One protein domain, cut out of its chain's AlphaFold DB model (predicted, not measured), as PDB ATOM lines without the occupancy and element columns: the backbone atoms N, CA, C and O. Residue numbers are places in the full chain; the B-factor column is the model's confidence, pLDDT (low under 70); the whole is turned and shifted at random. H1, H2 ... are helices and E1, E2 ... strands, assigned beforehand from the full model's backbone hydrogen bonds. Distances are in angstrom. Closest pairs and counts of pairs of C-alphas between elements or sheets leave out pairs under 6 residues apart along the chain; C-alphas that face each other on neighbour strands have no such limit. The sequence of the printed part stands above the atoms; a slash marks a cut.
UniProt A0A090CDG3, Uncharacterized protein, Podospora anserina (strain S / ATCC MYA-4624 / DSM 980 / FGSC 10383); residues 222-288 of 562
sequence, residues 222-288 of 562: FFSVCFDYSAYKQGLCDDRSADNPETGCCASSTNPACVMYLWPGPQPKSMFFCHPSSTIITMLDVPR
ATOM      1  N   PHE A 222     -25.023 -12.668  14.662       94.44
ATOM      2  CA  PHE A 222     -25.210 -13.310  15.960       94.44
ATOM      3  C   PHE A 222     -24.061 -12.922  16.890       94.44
ATOM      4  O   PHE A 222     -22.962 -13.468  16.790       94.44
ATOM      5  N   PHE A 223     -24.305 -11.979  17.794       94.56
ATOM      6  CA  PHE A 223     -23.266 -11.466  18.684       94.56
ATOM      7  C   PHE A 223     -23.014 -12.403  19.880       94.56
ATOM      8  O   PHE A 223     -23.877 -12.548  20.743       94.56
ATOM      9  N   SER A 224     -21.831 -13.020  19.954       94.12
ATOM     10  CA  SER A 224     -21.356 -13.807  21.108       94.12
ATOM     11  C   SER A 224     -20.570 -12.958  22.119       94.12
ATOM     12  O   SER A 224     -20.463 -13.323  23.292       94.12
ATOM     13  N   VAL A 225     -20.068 -11.795  21.685       94.00
ATOM     14  CA  VAL A 225     -19.368 -10.790  22.497       94.00
ATOM     15  C   VAL A 225     -20.064  -9.438  22.329       94.00
ATOM     16  O   VAL A 225     -20.566  -9.124  21.252       94.00
ATOM     17  N   CYS A 226     -20.077  -8.611  23.378       96.25
ATOM     18  CA  CYS A 226     -20.588  -7.242  23.313       96.25
ATOM     19  C   CYS A 226     -19.606  -6.245  23.941       96.25
ATOM     20  O   CYS A 226     -19.130  -6.456  25.059       96.25
ATOM     21  N   PHE A 227     -19.343  -5.140  23.240       95.94
ATOM     22  CA  PHE A 227     -18.532  -4.018  23.712       95.94
ATOM     23  C   PHE A 227     -19.373  -2.778  24.046       95.94
ATOM     24  O   PHE A 227     -20.291  -2.387  23.321       95.94
ATOM     25  N   ASP A 228     -19.020  -2.132  25.159       97.12
ATOM     26  CA  ASP A 228     -19.686  -0.925  25.643       97.12
ATOM     27  C   ASP A 228     -19.314   0.339  24.833       97.12
ATOM     28  O   ASP A 228     -18.388   0.357  24.020       97.12
ATOM     29  N   TYR A 229     -20.028   1.438  25.074       96.88
ATOM     30  CA  TYR A 229     -19.830   2.715  24.383       96.88
ATOM     31  C   TYR A 229     -18.466   3.374  24.665       96.88
ATOM     32  O   TYR A 229     -18.037   4.273  23.933       96.88
ATOM     33  N   SER A 230     -17.758   2.958  25.720       96.88
ATOM     34  CA  SER A 230     -16.383   3.395  25.965       96.88
ATOM     35  C   SER A 230     -15.405   2.656  25.051       96.88
ATOM     36  O   SER A 230     -14.517   3.298  24.493       96.88
ATOM     37  N   ALA A 231     -15.596   1.352  24.833       95.31
ATOM     38  CA  ALA A 231     -14.833   0.552  23.876       95.31
ATOM     39  C   ALA A 231     -15.143   0.956  22.422       95.31
ATOM     40  O   ALA A 231     -14.215   1.149  21.634       95.31
ATOM     41  N   TYR A 232     -16.415   1.221  22.100       95.00
ATOM     42  CA  TYR A 232     -16.827   1.778  20.806       95.00
ATOM     43  C   TYR A 232     -16.069   3.074  20.473       95.00
ATOM     44  O   TYR A 232     -15.419   3.175  19.437       95.00
ATOM     45  N   LYS A 233     -16.034   4.039  21.403       96.00
ATOM     46  CA  LYS A 233     -15.288   5.302  21.229       96.00
ATOM     47  C   LYS A 233     -13.758   5.170  21.253       96.00
ATOM     48  O   LYS A 233     -13.077   6.174  21.066       96.00
ATOM     49  N   GLN A 234     -13.217   3.975  21.487       95.38
ATOM     50  CA  GLN A 234     -11.786   3.675  21.367       95.38
ATOM     51  C   GLN A 234     -11.423   3.029  20.017       95.38
ATOM     52  O   GLN A 234     -10.256   2.716  19.807       95.38
ATOM     53  N   GLY A 235     -12.389   2.820  19.110       93.00
ATOM     54  CA  GLY A 235     -12.170   2.121  17.836       93.00
ATOM     55  C   GLY A 235     -12.051   0.598  17.977       93.00
ATOM     56  O   GLY A 235     -11.703  -0.095  17.027       93.00
ATOM     57  N   LEU A 236     -12.372   0.040  19.154       91.38
ATOM     58  CA  LEU A 236     -12.408  -1.416  19.381       91.38
ATOM     59  C   LEU A 236     -13.625  -2.093  18.718       91.38
ATOM     60  O   LEU A 236     -13.770  -3.309  18.789       91.38
ATOM     61  N   CYS A 237     -14.485  -1.288  18.095       90.12
ATOM     62  CA  CYS A 237     -15.714  -1.658  17.403       90.12
ATOM     63  C   CYS A 237     -15.705  -1.257  15.921       90.12
ATOM     64  O   CYS A 237     -16.768  -1.217  15.309       90.12
ATOM     65  N   ASP A 238     -14.552  -0.879  15.359       82.19
ATOM     66  CA  ASP A 238     -14.469  -0.510  13.945       82.19
ATOM     67  C   ASP A 238     -14.957  -1.680  13.073       82.19
ATOM     68  O   ASP A 238     -14.458  -2.799  13.206       82.19
ATOM     69  N   ASP A 239     -15.862  -1.408  12.122       62.12
ATOM     70  CA  ASP A 239     -16.588  -2.397  11.289       62.12
ATOM     71  C   ASP A 239     -15.686  -3.273  10.383       62.12
ATOM     72  O   ASP A 239     -16.144  -4.049   9.545       62.12
ATOM     73  N   ARG A 240     -14.366  -3.136  10.530       54.41
ATOM     74  CA  ARG A 240     -13.324  -3.929   9.880       54.41
ATOM     75  C   ARG A 240     -13.128  -5.304  10.509       54.41
ATOM     76  O   ARG A 240     -12.384  -6.097   9.938       54.41
ATOM     77  N   SER A 241     -13.805  -5.630  11.611       56.53
ATOM     78  CA  SER A 241     -13.867  -6.993  12.155       56.53
ATOM     79  C   SER A 241     -14.736  -7.939  11.306       56.53
ATOM     80  O   SER A 241     -15.499  -8.739  11.843       56.53
ATOM     81  N   ALA A 242     -14.581  -7.909   9.977       61.72
ATOM     82  CA  ALA A 242     -15.100  -8.936   9.072       61.72
ATOM     83  C   ALA A 242     -14.557 -10.335   9.433       61.72
ATOM     84  O   ALA A 242     -15.228 -11.338   9.211       61.72
ATOM     85  N   ASP A 243     -13.380 -10.380  10.066       75.00
ATOM     86  CA  ASP A 243     -12.772 -11.580  10.649       75.00
ATOM     87  C   ASP A 243     -13.499 -12.091  11.916       75.00
ATOM     88  O   ASP A 243     -13.284 -13.228  12.323       75.00
ATOM     89  N   ASN A 244     -14.333 -11.264  12.567       78.44
ATOM     90  CA  ASN A 244     -15.065 -11.585  13.803       78.44
ATOM     91  C   ASN A 244     -16.491 -10.975  13.800       78.44
ATOM     92  O   ASN A 244     -16.767 -10.054  14.575       78.44
ATOM     93  N   PRO A 245     -17.426 -11.490  12.976       82.81
ATOM     94  CA  PRO A 245     -18.804 -10.985  12.895       82.81
ATOM     95  C   PRO A 245     -19.640 -11.211  14.171       82.81
ATOM     96  O   PRO A 245     -20.756 -10.708  14.268       82.81
ATOM     97  N   GLU A 246     -19.120 -11.947  15.161       91.06
ATOM     98  CA  GLU A 246     -19.804 -12.211  16.434       91.06
ATOM     99  C   GLU A 246     -19.625 -11.106  17.503       91.06
ATOM    100  O   GLU A 246     -20.032 -11.294  18.649       91.06
ATOM    101  N   THR A 247     -19.019  -9.955  17.183       92.88
ATOM    102  CA  THR A 247     -18.816  -8.861  18.158       92.88
ATOM    103  C   THR A 247     -19.820  -7.727  17.948       92.88
ATOM    104  O   THR A 247     -19.749  -7.003  16.961       92.88
ATOM    105  N   GLY A 248     -20.751  -7.560  18.890       92.62
ATOM    106  CA  GLY A 248     -21.729  -6.468  18.911       92.62
ATOM    107  C   GLY A 248     -21.226  -5.251  19.686       92.62
ATOM    108  O   GLY A 248     -20.415  -5.381  20.603       92.62
ATOM    109  N   CYS A 249     -21.714  -4.053  19.350       95.12
ATOM    110  CA  CYS A 249     -21.180  -2.808  19.908       95.12
ATOM    111  C   CYS A 249     -22.247  -1.755  20.225       95.12
ATOM    112  O   CYS A 249     -23.057  -1.374  19.380       95.12
ATOM    113  N   CYS A 250     -22.195  -1.207  21.441       96.94
ATOM    114  CA  CYS A 250     -23.127  -0.184  21.901       96.94
ATOM    115  C   CYS A 250     -22.705   1.225  21.472       96.94
ATOM    116  O   CYS A 250     -22.129   1.987  22.243       96.94
ATOM    117  N   ALA A 251     -23.038   1.595  20.234       95.94
ATOM    118  CA  ALA A 251     -22.735   2.910  19.657       95.94
ATOM    119  C   ALA A 251     -23.511   4.096  20.284       95.94
ATOM    120  O   ALA A 251     -23.154   5.254  20.064       95.94
ATOM    121  N   SER A 252     -24.572   3.838  21.061       96.81
ATOM    122  CA  SER A 252     -25.437   4.876  21.645       96.81
ATOM    123  C   SER A 252     -24.968   5.335  23.027       96.81
ATOM    124  O   SER A 252     -24.802   4.529  23.939       96.81
ATOM    125  N   SER A 253     -24.864   6.651  23.228       97.25
ATOM    126  CA  SER A 253     -24.595   7.254  24.541       97.25
ATOM    127  C   SER A 253     -25.743   7.105  25.543       97.25
ATOM    128  O   SER A 253     -25.491   7.156  26.746       97.25
ATOM    129  N   THR A 254     -26.980   6.925  25.068       98.06
ATOM    130  CA  THR A 254     -28.176   6.719  25.907       98.06
ATOM    131  C   THR A 254     -28.217   5.305  26.480       98.06
ATOM    132  O   THR A 254     -28.600   5.110  27.633       98.06
ATOM    133  N   ASN A 255     -27.748   4.335  25.692       97.88
ATOM    134  CA  ASN A 255     -27.687   2.921  26.043       97.88
ATOM    135  C   ASN A 255     -26.223   2.435  26.006       97.88
ATOM    136  O   ASN A 255     -25.877   1.605  25.163       97.88
ATOM    137  N   PRO A 256     -25.330   2.977  26.858       97.81
ATOM    138  CA  PRO A 256     -23.895   2.854  26.663       97.81
ATOM    139  C   PRO A 256     -23.315   1.510  27.107       97.81
ATOM    140  O   PRO A 256     -22.107   1.331  26.990       97.81
ATOM    141  N   ALA A 257     -24.113   0.596  27.664       98.00
ATOM    142  CA  ALA A 257     -23.623  -0.596  28.340       98.00
ATOM    143  C   ALA A 257     -24.271  -1.884  27.813       98.00
ATOM    144  O   ALA A 257     -25.476  -1.937  27.572       98.00
ATOM    145  N   CYS A 258     -23.467  -2.940  27.694       97.62
ATOM    146  CA  CYS A 258     -23.934  -4.264  27.297       97.62
ATOM    147  C   CYS A 258     -24.711  -4.957  28.421       97.62
ATOM    148  O   CYS A 258     -24.228  -5.069  29.552       97.62
ATOM    149  N   VAL A 259     -25.882  -5.481  28.076       97.19
ATOM    150  CA  VAL A 259     -26.678  -6.420  28.868       97.19
ATOM    151  C   VAL A 259     -26.657  -7.774  28.183       97.19
ATOM    152  O   VAL A 259     -26.831  -7.850  26.969       97.19
ATOM    153  N   MET A 260     -26.458  -8.832  28.967       96.81
ATOM    154  CA  MET A 260     -26.519 -10.213  28.492       96.81
ATOM    155  C   MET A 260     -27.788 -10.880  29.017       96.81
ATOM    156  O   MET A 260     -27.953 -11.031  30.229       96.81
ATOM    157  N   TYR A 261     -28.659 -11.313  28.114       96.81
ATOM    158  CA  TYR A 261     -29.716 -12.267  28.422       96.81
ATOM    159  C   TYR A 261     -29.144 -13.684  28.344       96.81
ATOM    160  O   TYR A 261     -28.361 -13.991  27.442       96.81
ATOM    161  N   LEU A 262     -29.508 -14.531  29.305       97.25
ATOM    162  CA  LEU A 262     -29.015 -15.902  29.435       97.25
ATOM    163  C   LEU A 262     -30.189 -16.844  29.712       97.25
ATOM    164  O   LEU A 262     -30.851 -16.704  30.739       97.25
ATOM    165  N   TRP A 263     -30.420 -17.826  28.844       96.44
ATOM    166  CA  TRP A 263     -31.401 -18.890  29.066       96.44
ATOM    167  C   TRP A 263     -30.671 -20.118  29.625       96.44
ATOM    168  O   TRP A 263     -29.856 -20.711  28.910       96.44
ATOM    169  N   PRO A 264     -30.908 -20.514  30.890       95.31
ATOM    170  CA  PRO A 264     -30.334 -21.716  31.463       95.31
ATOM    171  C   PRO A 264     -31.136 -22.933  30.989       95.31
ATOM    172  O   PRO A 264     -32.349 -23.014  31.174       95.31
ATOM    173  N   GLY A 265     -30.443 -23.903  30.404       93.44
ATOM    174  CA  GLY A 265     -31.030 -25.144  29.912       93.44
ATOM    175  C   GLY A 265     -29.944 -26.154  29.540       93.44
ATOM    176  O   GLY A 265     -28.760 -25.863  29.728       93.44
ATOM    177  N   PRO A 266     -30.314 -27.326  28.990       95.06
ATOM    178  CA  PRO A 266     -29.356 -28.346  28.548       95.06
ATOM    179  C   PRO A 266     -28.366 -27.831  27.492       95.06
ATOM    180  O   PRO A 266     -27.229 -28.288  27.423       95.06
ATOM    181  N   GLN A 267     -28.799 -26.851  26.695       95.38
ATOM    182  CA  GLN A 267     -27.963 -26.031  25.826       95.38
ATOM    183  C   GLN A 267     -28.191 -24.570  26.252       95.38
ATOM    184  O   GLN A 267     -29.270 -24.034  25.986       95.38
ATOM    185  N   PRO A 268     -27.261 -23.945  26.998       95.69
ATOM    186  CA  PRO A 268     -27.444 -22.583  27.482       95.69
ATOM    187  C   PRO A 268     -27.331 -21.596  26.319       95.69
ATOM    188  O   PRO A 268     -26.369 -21.653  25.553       95.69
ATOM    189  N   LYS A 269     -28.298 -20.682  26.206       96.62
ATOM    190  CA  LYS A 269     -28.357 -19.689  25.121       96.62
ATOM    191  C   LYS A 269     -28.028 -18.297  25.637       96.62
ATOM    192  O   LYS A 269     -28.367 -17.982  26.779       96.62
ATOM    193  N   SER A 270     -27.432 -17.450  24.803       96.88
ATOM    194  CA  SER A 270     -27.101 -16.062  25.152       96.88
ATOM    195  C   SER A 270     -27.536 -15.065  24.079       96.88
ATOM    196  O   SER A 270     -27.735 -15.414  22.920       96.88
ATOM    197  N   MET A 271     -27.718 -13.807  24.481       96.19
ATOM    198  CA  MET A 271     -28.082 -12.697  23.598       96.19
ATOM    199  C   MET A 271     -27.645 -11.379  24.227       96.19
ATOM    200  O   MET A 271     -27.758 -11.216  25.443       96.19
ATOM    201  N   PHE A 272     -27.193 -10.422  23.418       95.88
ATOM    202  CA  PHE A 272     -26.711  -9.133  23.911       95.88
ATOM    203  C   PHE A 272     -27.537  -7.965  23.386       95.88
ATOM    204  O   PHE A 272     -27.864  -7.904  22.206       95.88
ATOM    205  N   PHE A 273     -27.828  -7.017  24.275       95.38
ATOM    206  CA  PHE A 273     -28.504  -5.761  23.955       95.38
ATOM    207  C   PHE A 273     -27.833  -4.587  24.660       95.38
ATOM    208  O   PHE A 273     -27.206  -4.732  25.709       95.38
ATOM    209  N   CYS A 274     -28.005  -3.398  24.092       97.12
ATOM    210  CA  CYS A 274     -27.473  -2.160  24.642       97.12
ATOM    211  C   CYS A 274     -28.508  -1.471  25.532       97.12
ATOM    212  O   CYS A 274     -29.632  -1.203  25.104       97.12
ATOM    213  N   HIS A 275     -28.105  -1.134  26.755       97.44
ATOM    214  CA  HIS A 275     -28.970  -0.635  27.821       97.44
ATOM    215  C   HIS A 275     -28.294   0.526  28.587       97.44
ATOM    216  O   HIS A 275     -27.069   0.669  28.523       97.44
ATOM    217  N   PRO A 276     -29.038   1.353  29.353       97.94
ATOM    218  CA  PRO A 276     -28.461   2.377  30.234       97.94
ATOM    219  C   PRO A 276     -27.467   1.861  31.295       97.94
ATOM    220  O   PRO A 276     -26.686   2.638  31.842       97.94
ATOM    221  N   SER A 277     -27.492   0.563  31.609       97.31
ATOM    222  CA  SER A 277     -26.670  -0.074  32.645       97.31
ATOM    223  C   SER A 277     -26.331  -1.518  32.278       97.31
ATOM    224  O   SER A 277     -27.191  -2.240  31.779       97.31
ATOM    225  N   SER A 278     -25.095  -1.955  32.552       96.88
ATOM    226  CA  SER A 278     -24.707  -3.357  32.344       96.88
ATOM    227  C   SER A 278     -25.311  -4.246  33.430       96.88
ATOM    228  O   SER A 278     -25.249  -3.924  34.617       96.88
ATOM    229  N   THR A 279     -25.893  -5.368  33.015       96.69
ATOM    230  CA  THR A 279     -26.427  -6.413  33.891       96.69
ATOM    231  C   THR A 279     -26.497  -7.739  33.128       96.69
ATOM    232  O   THR A 279     -26.454  -7.766  31.898       96.69
ATOM    233  N   ILE A 280     -26.623  -8.844  33.860       96.56
ATOM    234  CA  ILE A 280     -26.964 -10.157  33.306       96.56
ATOM    235  C   ILE A 280     -28.409 -10.452  33.713       96.56
ATOM    236  O   ILE A 280     -28.774 -10.232  34.869       96.56
ATOM    237  N   ILE A 281     -29.237 -10.898  32.770       95.38
ATOM    238  CA  ILE A 281     -30.659 -11.191  32.981       95.38
ATOM    239  C   ILE A 281     -30.901 -12.658  32.634       95.38
ATOM    240  O   ILE A 281     -30.810 -13.060  31.476       95.38
ATOM    241  N   THR A 282     -31.213 -13.467  33.645       95.56
ATOM    242  CA  THR A 282     -31.587 -14.867  33.434       95.56
ATOM    243  C   THR A 282     -33.026 -14.938  32.930       95.56
ATOM    244  O   THR A 282     -33.953 -14.559  33.645       95.56
ATOM    245  N   MET A 283     -33.199 -15.425  31.706       93.81
ATOM    246  CA  MET A 283     -34.491 -15.674  31.066       93.81
ATOM    247  C   MET A 283     -34.902 -17.139  31.259       93.81
ATOM    248  O   MET A 283     -34.081 -17.975  31.624       93.81
ATOM    249  N   LEU A 284     -36.166 -17.469  30.996       92.50
ATOM    250  CA  LEU A 284     -36.655 -18.849  30.953       92.50
ATOM    251  C   LEU A 284     -37.179 -19.141  29.544       92.50
ATOM    252  O   LEU A 284     -37.869 -18.305  28.966       92.50
ATOM    253  N   ASP A 285     -36.861 -20.320  29.002       88.69
ATOM    254  CA  ASP A 285     -37.382 -20.789  27.701       88.69
ATOM    255  C   ASP A 285     -38.905 -21.012  27.731       88.69
ATOM    256  O   ASP A 285     -39.573 -20.953  26.701       88.69
ATOM    257  N   VAL A 286     -39.453 -21.279  28.919       87.88
ATOM    258  CA  VAL A 286     -40.875 -21.545  29.151       87.88
ATOM    259  C   VAL A 286     -41.498 -20.323  29.834       87.88
ATOM    260  O   VAL A 286     -40.991 -19.902  30.880       87.88
ATOM    261  N   PRO A 287     -42.597 -19.745  29.302       86.50
ATOM    262  CA  PRO A 287     -43.273 -18.625  29.944       86.50
ATOM    263  C   PRO A 287     -43.806 -19.050  31.314       86.50
ATOM    264  O   PRO A 287     -44.327 -20.153  31.482       86.50
ATOM    265  N   ARG A 288     -43.689 -18.160  32.304       83.81
ATOM    266  CA  ARG A 288     -43.928 -18.503  33.712       83.81
ATOM    267  C   ARG A 288     -45.318 -19.098  33.973       83.81
ATOM    268  O   ARG A 288     -45.423 -20.031  34.757       83.81
TER     269      ARG A 288
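This is residues 222 to 288 of the 562 residues of an uncharacterized protein of Podospora anserina (strain S / ATCC MYA-4624 / DSM 980 / FGSC 10383) (UniProt A0A090CDG3). The printed part is a thin, flat body in which a long two-strand hairpin, E3 and E4, with E5 along the other edge of E3, makes one small sheet, and a short pair of parallel strands, E1 and E2, packs on the hairpin. The long loop of residues 233 to 246 lies toward one end of the longest axis and the last residues, near Arg 288, at the other. The printed part has 67 residues, with named elements in the order E1, H1, E2, E3, E4, E5; under half of the residues are in them. The three-strand sheet has the order E4, E3, E5 and is mixed, E1 and E2 form a parallel sheet, and the class is mostly strand. The whole is only just loose, close to compact, with a radius of gyration of the C-alphas of 13.2 A and spans of 40 by 28 by 12 A.

E1 is residues 225 to 227, beginning at C-alpha 225 (-19.368, -10.790, 22.497), and is 6.9 A long. H1 is residues 229 to 232, 4.8 A. E2 is residues 247 to 249, 6.7 A. E3 is residues 257 to 263, 19.9 A, and E4 is residues 269 to 275, 19.3 A. E5 is residues 279 to 282, 9.9 A, ending at C-alpha 282 (-31.587, -14.867, 33.434).

E3, the inner strand, forms a hairpin with E4, antiparallel at 154 degrees; N 259 and O 273 are 2.8 A apart, within hydrogen-bond range. E5 is parallel to E3 at 14 degrees, with N 262 and O 281 2.9 A apart. E1, H1 and E2 form a strand-helix-strand unit, two parallel neighbour strands with a helix between; N 248 and O 225 are 2.8 A apart. The closest C-alphas of E1 and E3 are those of Cys 226 and Cys 258, 6.0 A apart; those of E1 and E4 are Cys 226 and Phe 272, 6.4 A. E1 and E2 are both apart from E5. H1 is only just on the three-strand sheet, with 5 pairs of C-alphas within 10 A, and only grazes it with residues 229 to 231. H1 is too short for any O i to N i+4 pair, and its one O i to N i+3 pair is not within range.

The two C-alphas farthest apart are those of Arg 240 and Arg 288, 41.4 A. The printed part has no cut. The link from H1 to E2, 14 residues, is long. The mean pLDDT of the printed part is 92.0; residues 239 to 242 are under 70.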